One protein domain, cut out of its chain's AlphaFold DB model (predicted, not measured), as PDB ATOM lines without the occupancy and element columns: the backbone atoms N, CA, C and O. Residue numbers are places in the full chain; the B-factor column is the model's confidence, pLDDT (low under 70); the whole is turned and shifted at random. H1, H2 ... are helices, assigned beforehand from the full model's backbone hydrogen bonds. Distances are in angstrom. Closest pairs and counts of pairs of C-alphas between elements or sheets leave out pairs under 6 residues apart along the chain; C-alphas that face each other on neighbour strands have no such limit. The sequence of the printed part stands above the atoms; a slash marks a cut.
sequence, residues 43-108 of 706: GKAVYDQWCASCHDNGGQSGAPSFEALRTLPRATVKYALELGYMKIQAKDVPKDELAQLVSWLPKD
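Overview. This is residues 43 to 108 of the 706 residues of the protein "Cytochrome c domain-containing protein" of Alphaproteobacteria bacterium (UniProt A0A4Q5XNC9). A small globule of short helices in which H6 packs with two others: H5 is side by side with it as a helical hairpin with a long loop, and H1 begins against H6, at Gly 43, and leads away from it at a steep tilt. The three shortest helices, H2, H3 and H4, follow one another in a loosely joined arc that leads from H1 round to H5, with H3, the second of the three, farthest out, its centre 14.5 A from the mean of the C-alphas. The printed part has 66 residues, with six named helices in the order H1, H2, H3, H4, H5, H6 and no named strand; its class is all helix. It is compact, with a radius of gyration of the C-alphas of 10.7 A, and its rounded outline spans 29 by 26 by 22 A.

Arrangement. H1, residues 43 to 50, touches H6, residues 95 to 104, with 15 pairs of C-alphas within 8 A. Their closest C-alphas, those of Gly 43 and Leu 101, are 3.9 A apart, and the two helices run opposite ways at a steep tilt of 62 degrees. H2, residues 52 to 55, meets H1 only through their link. H3, residues 58 to 61, is close to H2 but not clearly touching; their closest C-alphas, those of Cys 54 and Ser 61, are 6.0 A apart. H4, residues 66 to 71, is also close to H2 but not clearly touching, and the C-alphas of His 55 and Phe 66, their closest, are 5.6 A apart. H3 and H4 are close but not clearly touching, with the closest C-alphas, those of Gly 58 and Phe 66, 7.5 A apart. H5, residues 74 to 82, is close to H4 but not clearly touching: the closest C-alphas, those of Leu 69 and Val 77, are 7.9 A apart, and the helices run opposite ways at a steep tilt of 52 degrees. H5 and H6 form a helical hairpin; they touch, running opposite ways at a shallow tilt of 30 degrees, and their closest C-alphas, those of Lys 78 and Val 102, are 5.7 A apart. Among the pairs that are apart are H1 and H5, H4 and H6, and H3 and H6. In H1, H4, H5 and H6 every pair of O of residue i and N of residue i+4 is within hydrogen-bond range; H2 and H3, with 4 residues each, are too short for such a pair, and in each the one pair of O of residue i and N of residue i+3 is within range.

Along the chain. H1 begins at C-alpha 43, at (108.177, 152.246, 107.173), and measures 10.5 A from first to last C-alpha. H2, from Ala 52 to His 55, H3, from Gly 58 to Ser 61, and H4, from Phe 66 to Thr 71, follow. H5 runs 11.8 A from Arg 74 to Glu 82, with C-alpha 74 at (119.090, 158.519, 108.528). H6, the longest helix, has 10 residues and runs 14.1 A, ending at C-alpha 104, at (111.072, 155.360, 110.037).

Size, cuts and confidence. The two C-alphas farthest apart, those of Gln 60 and Asp 96, are 29.4 A apart, and those of Gly 43 and Asp 108, the first and last printed, are 14.0 A apart. The printed part has no cut. The link from H5 to H6, residues 83 to 94, is long, and the other four links are tight. The mean pLDDT of the printed part is 86.9; residues 58, 59 and 108 are under 70, and the mean of H3 is 67.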
ATOM      1  N   GLY A  43     106.860 152.882 107.277       90.75
ATOM      2  CA  GLY A  43     108.177 152.246 107.173       90.75
ATOM      3  C   GLY A  43     108.379 151.060 108.125       90.75
ATOM      4  O   GLY A  43     109.249 150.229 107.873       90.75
ATOM      5  N   LYS A  44     107.547 150.926 109.169       92.94
ATOM      6  CA  LYS A  44     107.495 149.707 109.981       92.94
ATOM      7  C   LYS A  44     106.981 148.501 109.199       92.94
ATOM      8  O   LYS A  44     107.577 147.439 109.302       92.94
ATOM      9  N   ALA A  45     105.917 148.649 108.407       92.75
ATOM     10  CA  ALA A  45     105.387 147.543 107.606       92.75
ATOM     11  C   ALA A  45     106.445 147.049 106.603       92.75
ATOM     12  O   ALA A  45     106.668 145.848 106.471       92.75
ATOM     13  N   VAL A  46     107.187 147.986 106.003       93.94
ATOM     14  CA  VAL A  46     108.338 147.696 105.135       93.94
ATOM     15  C   VAL A  46     109.431 146.930 105.896       93.94
ATOM     16  O   VAL A  46     109.950 145.932 105.398       93.94
ATOM     17  N   TYR A  47     109.755 147.323 107.134       94.44
ATOM     18  CA  TYR A  47     110.677 146.557 107.981       94.44
ATOM     19  C   TYR A  47     110.149 145.143 108.295       94.44
ATOM     20  O   TYR A  47     110.881 144.169 108.120       94.44
ATOM     21  N   ASP A  48     108.886 145.012 108.706       93.69
ATOM     22  CA  ASP A  48     108.246 143.744 109.086       93.69
ATOM     23  C   ASP A  48     108.162 142.741 107.912       93.69
ATOM     24  O   ASP A  48     108.225 141.521 108.123       93.69
ATOM     25  N   GLN A  49     108.045 143.262 106.682       93.19
ATOM     26  CA  GLN A  49     107.990 142.521 105.418       93.19
ATOM     27  C   GLN A  49     109.375 142.096 104.905       93.19
ATOM     28  O   GLN A  49     109.539 140.938 104.510       93.19
ATOM     29  N   TRP A  50     110.356 143.008 104.908       92.19
ATOM     30  CA  TRP A  50     111.631 142.843 104.190       92.19
ATOM     31  C   TRP A  50     112.870 142.654 105.081       92.19
ATOM     32  O   TRP A  50     113.892 142.166 104.601       92.19
ATOM     33  N   CYS A  51     112.828 143.052 106.356       92.56
ATOM     34  CA  CYS A  51     114.016 143.136 107.222       92.56
ATOM     35  C   CYS A  51     113.909 142.306 108.513       92.56
ATOM     36  O   CYS A  51     114.889 141.676 108.914       92.56
ATOM     37  N   ALA A  52     112.737 142.279 109.151       92.06
ATOM     38  CA  ALA A  52     112.504 141.688 110.471       92.06
ATOM     39  C   ALA A  52     112.982 140.232 110.599       92.06
ATOM     40  O   ALA A  52     113.664 139.877 111.561       92.06
ATOM     41  N   SER A  53     112.719 139.403 109.582       89.69
ATOM     42  CA  SER A  53     113.144 137.994 109.523       89.69
ATOM     43  C   SER A  53     114.650 137.794 109.710       89.69
ATOM     44  O   SER A  53     115.066 136.768 110.247       89.69
ATOM     45  N   CYS A  54     115.457 138.775 109.301       89.00
ATOM     46  CA  CYS A  54     116.911 138.706 109.323       89.00
ATOM     47  C   CYS A  54     117.543 139.671 110.358       89.00
ATOM     48  O   CYS A  54     118.738 139.545 110.622       89.00
ATOM     49  N   HIS A  55     116.761 140.547 111.017       92.38
ATOM     50  CA  HIS A  55     117.233 141.544 112.000       92.38
ATOM     51  C   HIS A  55     116.635 141.444 113.420       92.38
ATOM     52  O   HIS A  55     117.333 141.781 114.381       92.38
ATOM     53  N   ASP A  56     115.413 140.935 113.615       89.75
ATOM     54  CA  ASP A  56     114.814 140.803 114.961       89.75
ATOM     55  C   ASP A  56     115.625 139.841 115.842       89.75
ATOM     56  O   ASP A  56     115.857 140.089 117.022       89.75
ATOM     57  N   ASN A  57     116.137 138.774 115.223       76.62
ATOM     58  CA  ASN A  57     117.038 137.793 115.827       76.62
ATOM     59  C   ASN A  57     118.476 137.944 115.292       76.62
ATOM     60  O   ASN A  57     119.158 136.945 115.067       76.62
ATOM     61  N   GLY A  58     118.942 139.182 115.069       62.81
ATOM     62  CA  GLY A  58     120.210 139.493 114.384       62.81
ATOM     63  C   GLY A  58     121.439 138.691 114.855       62.81
ATOM     64  O   GLY A  58     122.245 138.235 114.047       62.81
ATOM     65  N   GLY A  59     121.534 138.394 116.158       62.91
ATOM     66  CA  GLY A  59     122.608 137.566 116.724       62.91
ATOM     67  C   GLY A  59     122.666 136.110 116.224       62.91
ATOM     68  O   GLY A  59     123.684 135.456 116.421       62.91
ATOM     69  N   GLN A  60     121.612 135.601 115.574       70.69
ATOM     70  CA  GLN A  60     121.582 134.282 114.923       70.69
ATOM     71  C   GLN A  60     121.826 134.357 113.406       70.69
ATOM     72  O   GLN A  60     122.338 133.402 112.829       70.69
ATOM     73  N   SER A  61     121.489 135.479 112.758       71.44
ATOM     74  CA  SER A  61     121.726 135.710 111.322       71.44
ATOM     75  C   SER A  61     123.107 136.309 111.019       71.44
ATOM     76  O   SER A  61     123.539 136.308 109.868       71.44
ATOM     77  N   GLY A  62     123.793 136.841 112.037       73.38
ATOM     78  CA  GLY A  62     125.017 137.634 111.888       73.38
ATOM     79  C   GLY A  62     124.764 139.109 111.548       73.38
ATOM     80  O   GLY A  62     125.715 139.838 111.273       73.38
ATOM     81  N   ALA A  63     123.507 139.559 111.565       82.25
ATOM     82  CA  ALA A  63     123.126 140.940 111.288       82.25
ATOM     83  C   ALA A  63     123.001 141.785 112.578       82.25
ATOM     84  O   ALA A  63     122.785 141.240 113.664       82.25
ATOM     85  N   PRO A  64     123.074 143.129 112.496       84.38
ATOM     86  CA  PRO A  64     122.706 144.003 113.612       84.38
ATOM     87  C   PRO A  64     121.264 143.748 114.073       84.38
ATOM     88  O   PRO A  64     120.388 143.505 113.241       84.38
ATOM     89  N   SER A  65     121.005 143.837 115.379       88.50
ATOM     90  CA  SER A  65     119.643 143.734 115.919       88.50
ATOM     91  C   SER A  65     118.790 144.956 115.564       88.50
ATOM     92  O   SER A  65     119.324 146.038 115.310       88.50
ATOM     93  N   PHE A  66     117.463 144.814 115.622       88.56
ATOM     94  CA  PHE A  66     116.524 145.927 115.436       88.56
ATOM     95  C   PHE A  66     116.874 147.169 116.277       88.56
ATOM     96  O   PHE A  66     117.022 148.258 115.729       88.56
ATOM     97  N   GLU A  67     117.085 147.017 117.590       85.75
ATOM     98  CA  GLU A  67     117.451 148.145 118.464       85.75
ATOM     99  C   GLU A  67     118.807 148.768 118.087       85.75
ATOM    100  O   GLU A  67     118.963 149.981 118.197       85.75
ATOM    101  N   ALA A  68     119.769 147.987 117.575       83.69
ATOM    102  CA  ALA A  68     121.024 148.536 117.062       83.69
ATOM    103  C   ALA A  68     120.793 149.370 115.789       83.69
ATOM    104  O   ALA A  68     121.301 150.491 115.698       83.69
ATOM    105  N   LEU A  69     119.976 148.876 114.845       87.50
ATOM    106  CA  LEU A  69     119.563 149.634 113.655       87.50
ATOM    107  C   LEU A  69     118.841 150.933 114.028       87.50
ATOM    108  O   LEU A  69     119.119 151.969 113.430       87.50
ATOM    109  N   ARG A  70     117.972 150.902 115.049       87.44
ATOM    110  CA  ARG A  70     117.231 152.079 115.531       87.44
ATOM    111  C   ARG A  70     118.118 153.207 116.055       87.44
ATOM    112  O   ARG A  70     117.644 154.339 116.137       87.44
ATOM    113  N   THR A  71     119.376 152.936 116.404       83.25
ATOM    114  CA  THR A  71     120.322 154.003 116.770       83.25
ATOM    115  C   THR A  71     120.840 154.782 115.561       83.25
ATOM    116  O   THR A  71     121.214 155.941 115.723       83.25
ATOM    117  N   LEU A  72     120.907 154.164 114.375       85.25
ATOM    118  CA  LEU A  72     121.688 154.671 113.244       85.25
ATOM    119  C   LEU A  72     121.104 155.975 112.658       85.25
ATOM    120  O   LEU A  72     119.882 156.090 112.538       85.25
ATOM    121  N   PRO A  73     121.946 156.930 112.212       85.50
ATOM    122  CA  PRO A  73     121.492 158.137 111.523       85.50
ATOM    123  C   PRO A  73     120.763 157.813 110.216       85.50
ATOM    124  O   PRO A  73     121.108 156.842 109.532       85.50
ATOM    125  N   ARG A  74     119.827 158.681 109.797       88.31
ATOM    126  CA  ARG A  74     119.090 158.519 108.528       88.31
ATOM    127  C   ARG A  74     120.047 158.370 107.342       88.31
ATOM    128  O   ARG A  74     119.867 157.474 106.523       88.31
ATOM    129  N   ALA A  75     121.103 159.183 107.308       87.19
ATOM    130  CA  ALA A  75     122.170 159.131 106.310       87.19
ATOM    131  C   ALA A  75     122.843 157.747 106.210       87.19
ATOM    132  O   ALA A  75     123.072 157.244 105.111       87.19
ATOM    133  N   THR A  76     123.136 157.112 107.348       88.19
ATOM    134  CA  THR A  76     123.815 155.809 107.424       88.19
ATOM    135  C   THR A  76     122.886 154.666 107.011       88.19
ATOM    136  O   THR A  76     123.297 153.799 106.238       88.19
ATOM    137  N   VAL A  77     121.624 154.693 107.462       90.25
ATOM    138  CA  VAL A  77     120.574 153.744 107.041       90.25
ATOM    139  C   VAL A  77     120.347 153.836 105.530       90.25
ATOM    140  O   VAL A  77     120.407 152.825 104.828       90.25
ATOM    141  N   LYS A  78     120.170 155.058 105.014       92.00
ATOM    142  CA  LYS A  78     119.972 155.332 103.588       92.00
ATOM    143  C   LYS A  78     121.155 154.861 102.747       92.00
ATOM    144  O   LYS A  78     120.959 154.131 101.780       92.00
ATOM    145  N   TYR A  79     122.387 155.193 103.148       89.50
ATOM    146  CA  TYR A  79     123.588 154.698 102.476       89.50
ATOM    147  C   TYR A  79     123.620 153.168 102.420       89.50
ATOM    148  O   TYR A  79     123.862 152.607 101.352       89.50
ATOM    149  N   ALA A  80     123.371 152.483 103.543       89.75
ATOM    150  CA  ALA A  80     123.433 151.026 103.604       89.75
ATOM    151  C   ALA A  80     122.465 150.364 102.608       89.75
ATOM    152  O   ALA A  80     122.874 149.435 101.907       89.75
ATOM    153  N   LEU A  81     121.231 150.874 102.531       91.25
ATOM    154  CA  LEU A  81     120.140 150.352 101.707       91.25
ATOM    155  C   LEU A  81     120.229 150.753 100.221       91.25
ATOM    156  O   LEU A  81     119.955 149.930  99.356       91.25
ATOM    157  N   GLU A  82     120.620 151.985  99.891       90.00
ATOM    158  CA  GLU A  82     120.607 152.475  98.499       90.00
ATOM    159  C   GLU A  82     121.931 152.243  97.745       90.00
ATOM    160  O   GLU A  82     121.950 152.150  96.510       90.00
ATOM    161  N   LEU A  83     123.062 152.206  98.461       84.50
ATOM    162  CA  LEU A  83     124.405 152.397  97.883       84.50
ATOM    163  C   LEU A  83     125.499 151.485  98.457       84.50
ATOM    164  O   LEU A  83     126.535 151.317  97.804       84.50
ATOM    165  N   GLY A  84     125.292 150.949  99.660       82.88
ATOM    166  CA  GLY A  84     126.201 150.080 100.401       82.88
ATOM    167  C   GLY A  84     125.884 148.593 100.237       82.88
ATOM    168  O   GLY A  84     125.263 148.175  99.263       82.88
ATOM    169  N   TYR A  85     126.333 147.777 101.196       78.56
ATOM    170  CA  TYR A  85     126.226 146.317 101.102       78.56
ATOM    171  C   TYR A  85     124.790 145.784 101.199       78.56
ATOM    172  O   TYR A  85     124.493 144.799 100.533       78.56
ATOM    173  N   MET A  86     123.894 146.445 101.948       87.25
ATOM    174  CA  MET A  86     122.494 146.005 102.084       87.25
ATOM    175  C   MET A  86     121.646 146.283 100.834       87.25
ATOM    176  O   MET A  86     120.514 145.817 100.755       87.25
ATOM    177  N   LYS A  87     122.190 146.979  99.824       86.62
ATOM    178  CA  LYS A  87     121.525 147.222  98.536       86.62
ATOM    179  C   LYS A  87     121.106 145.941  97.818       86.62
ATOM    180  O   LYS A  87     120.095 145.942  97.128       86.62
ATOM    181  N   ILE A  88     121.860 144.851  97.971       82.69
ATOM    182  CA  ILE A  88     121.544 143.569  97.319       82.69
ATOM    183  C   ILE A  88     120.309 142.926  97.973       82.69
ATOM    184  O   ILE A  88     119.482 142.347  97.281       82.69
ATOM    185  N   GLN A  89     120.149 143.080  99.288       86.12
ATOM    186  CA  GLN A  89     118.986 142.630 100.056       86.12
ATOM    187  C   GLN A  89     117.782 143.564  99.857       86.12
ATOM    188  O   GLN A  89     116.652 143.101  99.769       86.12
ATOM    189  N   ALA A  90     118.023 144.873  99.734       90.19
ATOM    190  CA  ALA A  90     116.996 145.886  99.498       90.19
ATOM    191  C   ALA A  90     116.557 146.009  98.023       90.19
ATOM    192  O   ALA A  90     115.679 146.812  97.720       90.19
ATOM    193  N   LYS A  91     117.152 145.243  97.095       86.81
ATOM    194  CA  LYS A  91     116.972 145.423  95.639       86.81
ATOM    195  C   LYS A  91     115.530 145.248  95.148       86.81
ATOM    196  O   LYS A  91     115.178 145.815  94.118       86.81
ATOM    197  N   ASP A  92     114.741 144.447  95.863       89.44
ATOM    198  CA  ASP A  92     113.354 144.110  95.520       89.44
ATOM    199  C   ASP A  92     112.330 144.979  96.283       89.44
ATOM    200  O   ASP A  92     111.130 144.859  96.043       89.44
ATOM    201  N   VAL A  93     112.790 145.870  97.174       92.19
ATOM    202  CA  VAL A  93     111.941 146.815  97.916       92.19
ATOM    203  C   VAL A  93     111.571 147.994  96.999       92.19
ATOM    204  O   VAL A  93     112.473 148.620  96.427       92.19
ATOM    205  N   PRO A  94     110.282 148.357  96.853       93.62
ATOM    206  CA  PRO A  94     109.866 149.554  96.122       93.62
ATOM    207  C   PRO A  94     110.545 150.829  96.645       93.62
ATOM    208  O   PRO A  94     110.804 150.969  97.838       93.62
ATOM    209  N   LYS A  95     110.861 151.786  95.763       89.44
ATOM    210  CA  LYS A  95     111.663 152.974  96.132       89.44
ATOM    211  C   LYS A  95     110.980 153.869  97.172       89.44
ATOM    212  O   LYS A  95     111.655 154.501  97.979       89.44
ATOM    213  N   ASP A  96     109.658 153.937  97.132       91.69
ATOM    214  CA  ASP A  96     108.807 154.666  98.066       91.69
ATOM    215  C   ASP A  96     108.664 153.929  99.406       91.69
ATOM    216  O   ASP A  96     108.835 154.560 100.447       91.69
ATOM    217  N   GLU A  97     108.475 152.604  99.403       93.62
ATOM    218  CA  GLU A  97     108.603 151.771 100.611       93.62
ATOM    219  C   GLU A  97     109.987 151.950 101.265       93.62
ATOM    220  O   GLU A  97     110.096 152.183 102.470       93.62
ATOM    221  N   LEU A  98     111.061 151.923 100.471       92.81
ATOM    222  CA  LEU A  98     112.430 152.080 100.958       92.81
ATOM    223  C   LEU A  98     112.662 153.470 101.569       92.81
ATOM    224  O   LEU A  98     113.295 153.584 102.618       92.81
ATOM    225  N   ALA A  99     112.098 154.525 100.973       91.56
ATOM    226  CA  ALA A  99     112.125 155.873 101.541       91.56
ATOM    227  C   ALA A  99     111.334 155.965 102.862       91.56
ATOM    228  O   ALA A  99     111.791 156.612 103.808       91.56
ATOM    229  N   GLN A 100     110.188 155.283 102.969       93.25
ATOM    230  CA  GLN A 100     109.424 155.188 104.218       93.25
ATOM    231  C   GLN A 100     110.211 154.439 105.304       93.25
ATOM    232  O   GLN A 100     110.236 154.893 106.446       93.25
ATOM    233  N   LEU A 101     110.895 153.341 104.959       93.81
ATOM    234  CA  LEU A 101     111.780 152.596 105.861       93.81
ATOM    235  C   LEU A 101     112.954 153.458 106.345       93.81
ATOM    236  O   LEU A 101     113.213 153.519 107.544       93.81
ATOM    237  N   VAL A 102     113.629 154.171 105.438       92.31
ATOM    238  CA  VAL A 102     114.718 155.111 105.765       92.31
ATOM    239  C   VAL A 102     114.237 156.231 106.692       92.31
ATOM    240  O   VAL A 102     114.955 156.605 107.618       92.31
ATOM    241  N   SER A 103     113.025 156.750 106.472       89.31
ATOM    242  CA  SER A 103     112.397 157.756 107.336       89.31
ATOM    243  C   SER A 103     112.063 157.206 108.728       89.31
ATOM    244  O   SER A 103     112.270 157.895 109.725       89.31
ATOM    245  N   TRP A 104     111.577 155.963 108.803       91.81
ATOM    246  CA  TRP A 104     111.072 155.360 110.037       91.81
ATOM    247  C   TRP A 104     112.129 154.686 110.914       91.81
ATOM    248  O   TRP A 104     111.943 154.633 112.127       91.81
ATOM    249  N   LEU A 105     113.173 154.079 110.345       90.31
ATOM    250  CA  LEU A 105     114.034 153.151 111.088       90.31
ATOM    251  C   LEU A 105     114.865 153.814 112.211       90.31
ATOM    252  O   LEU A 105     114.930 153.219 113.288       90.31
ATOM    253  N   PRO A 106     115.443 155.024 112.047       88.31
ATOM    254  CA  PRO A 106     116.048 155.768 113.157       88.31
ATOM    255  C   PRO A 106     115.028 156.081 114.267       88.31
ATOM    256  O   PRO A 106     113.857 156.337 113.999       88.31
ATOM    257  N   LYS A 107     115.430 156.059 115.544       76.88
ATOM    258  CA  LYS A 107     114.516 156.329 116.676       76.88
ATOM    259  C   LYS A 107     114.126 157.809 116.784       76.88
ATOM    260  O   LYS A 107     112.946 158.104 116.921       76.88
ATOM    261  N   ASP A 108     115.119 158.691 116.710       66.69
ATOM    262  CA  ASP A 108     115.032 160.142 116.485       66.69
ATOM    263  C   ASP A 108     116.470 160.679 116.349       66.69
ATOM    264  O   ASP A 108     117.342 160.303 117.135       66.69
TER     265      ASP A 108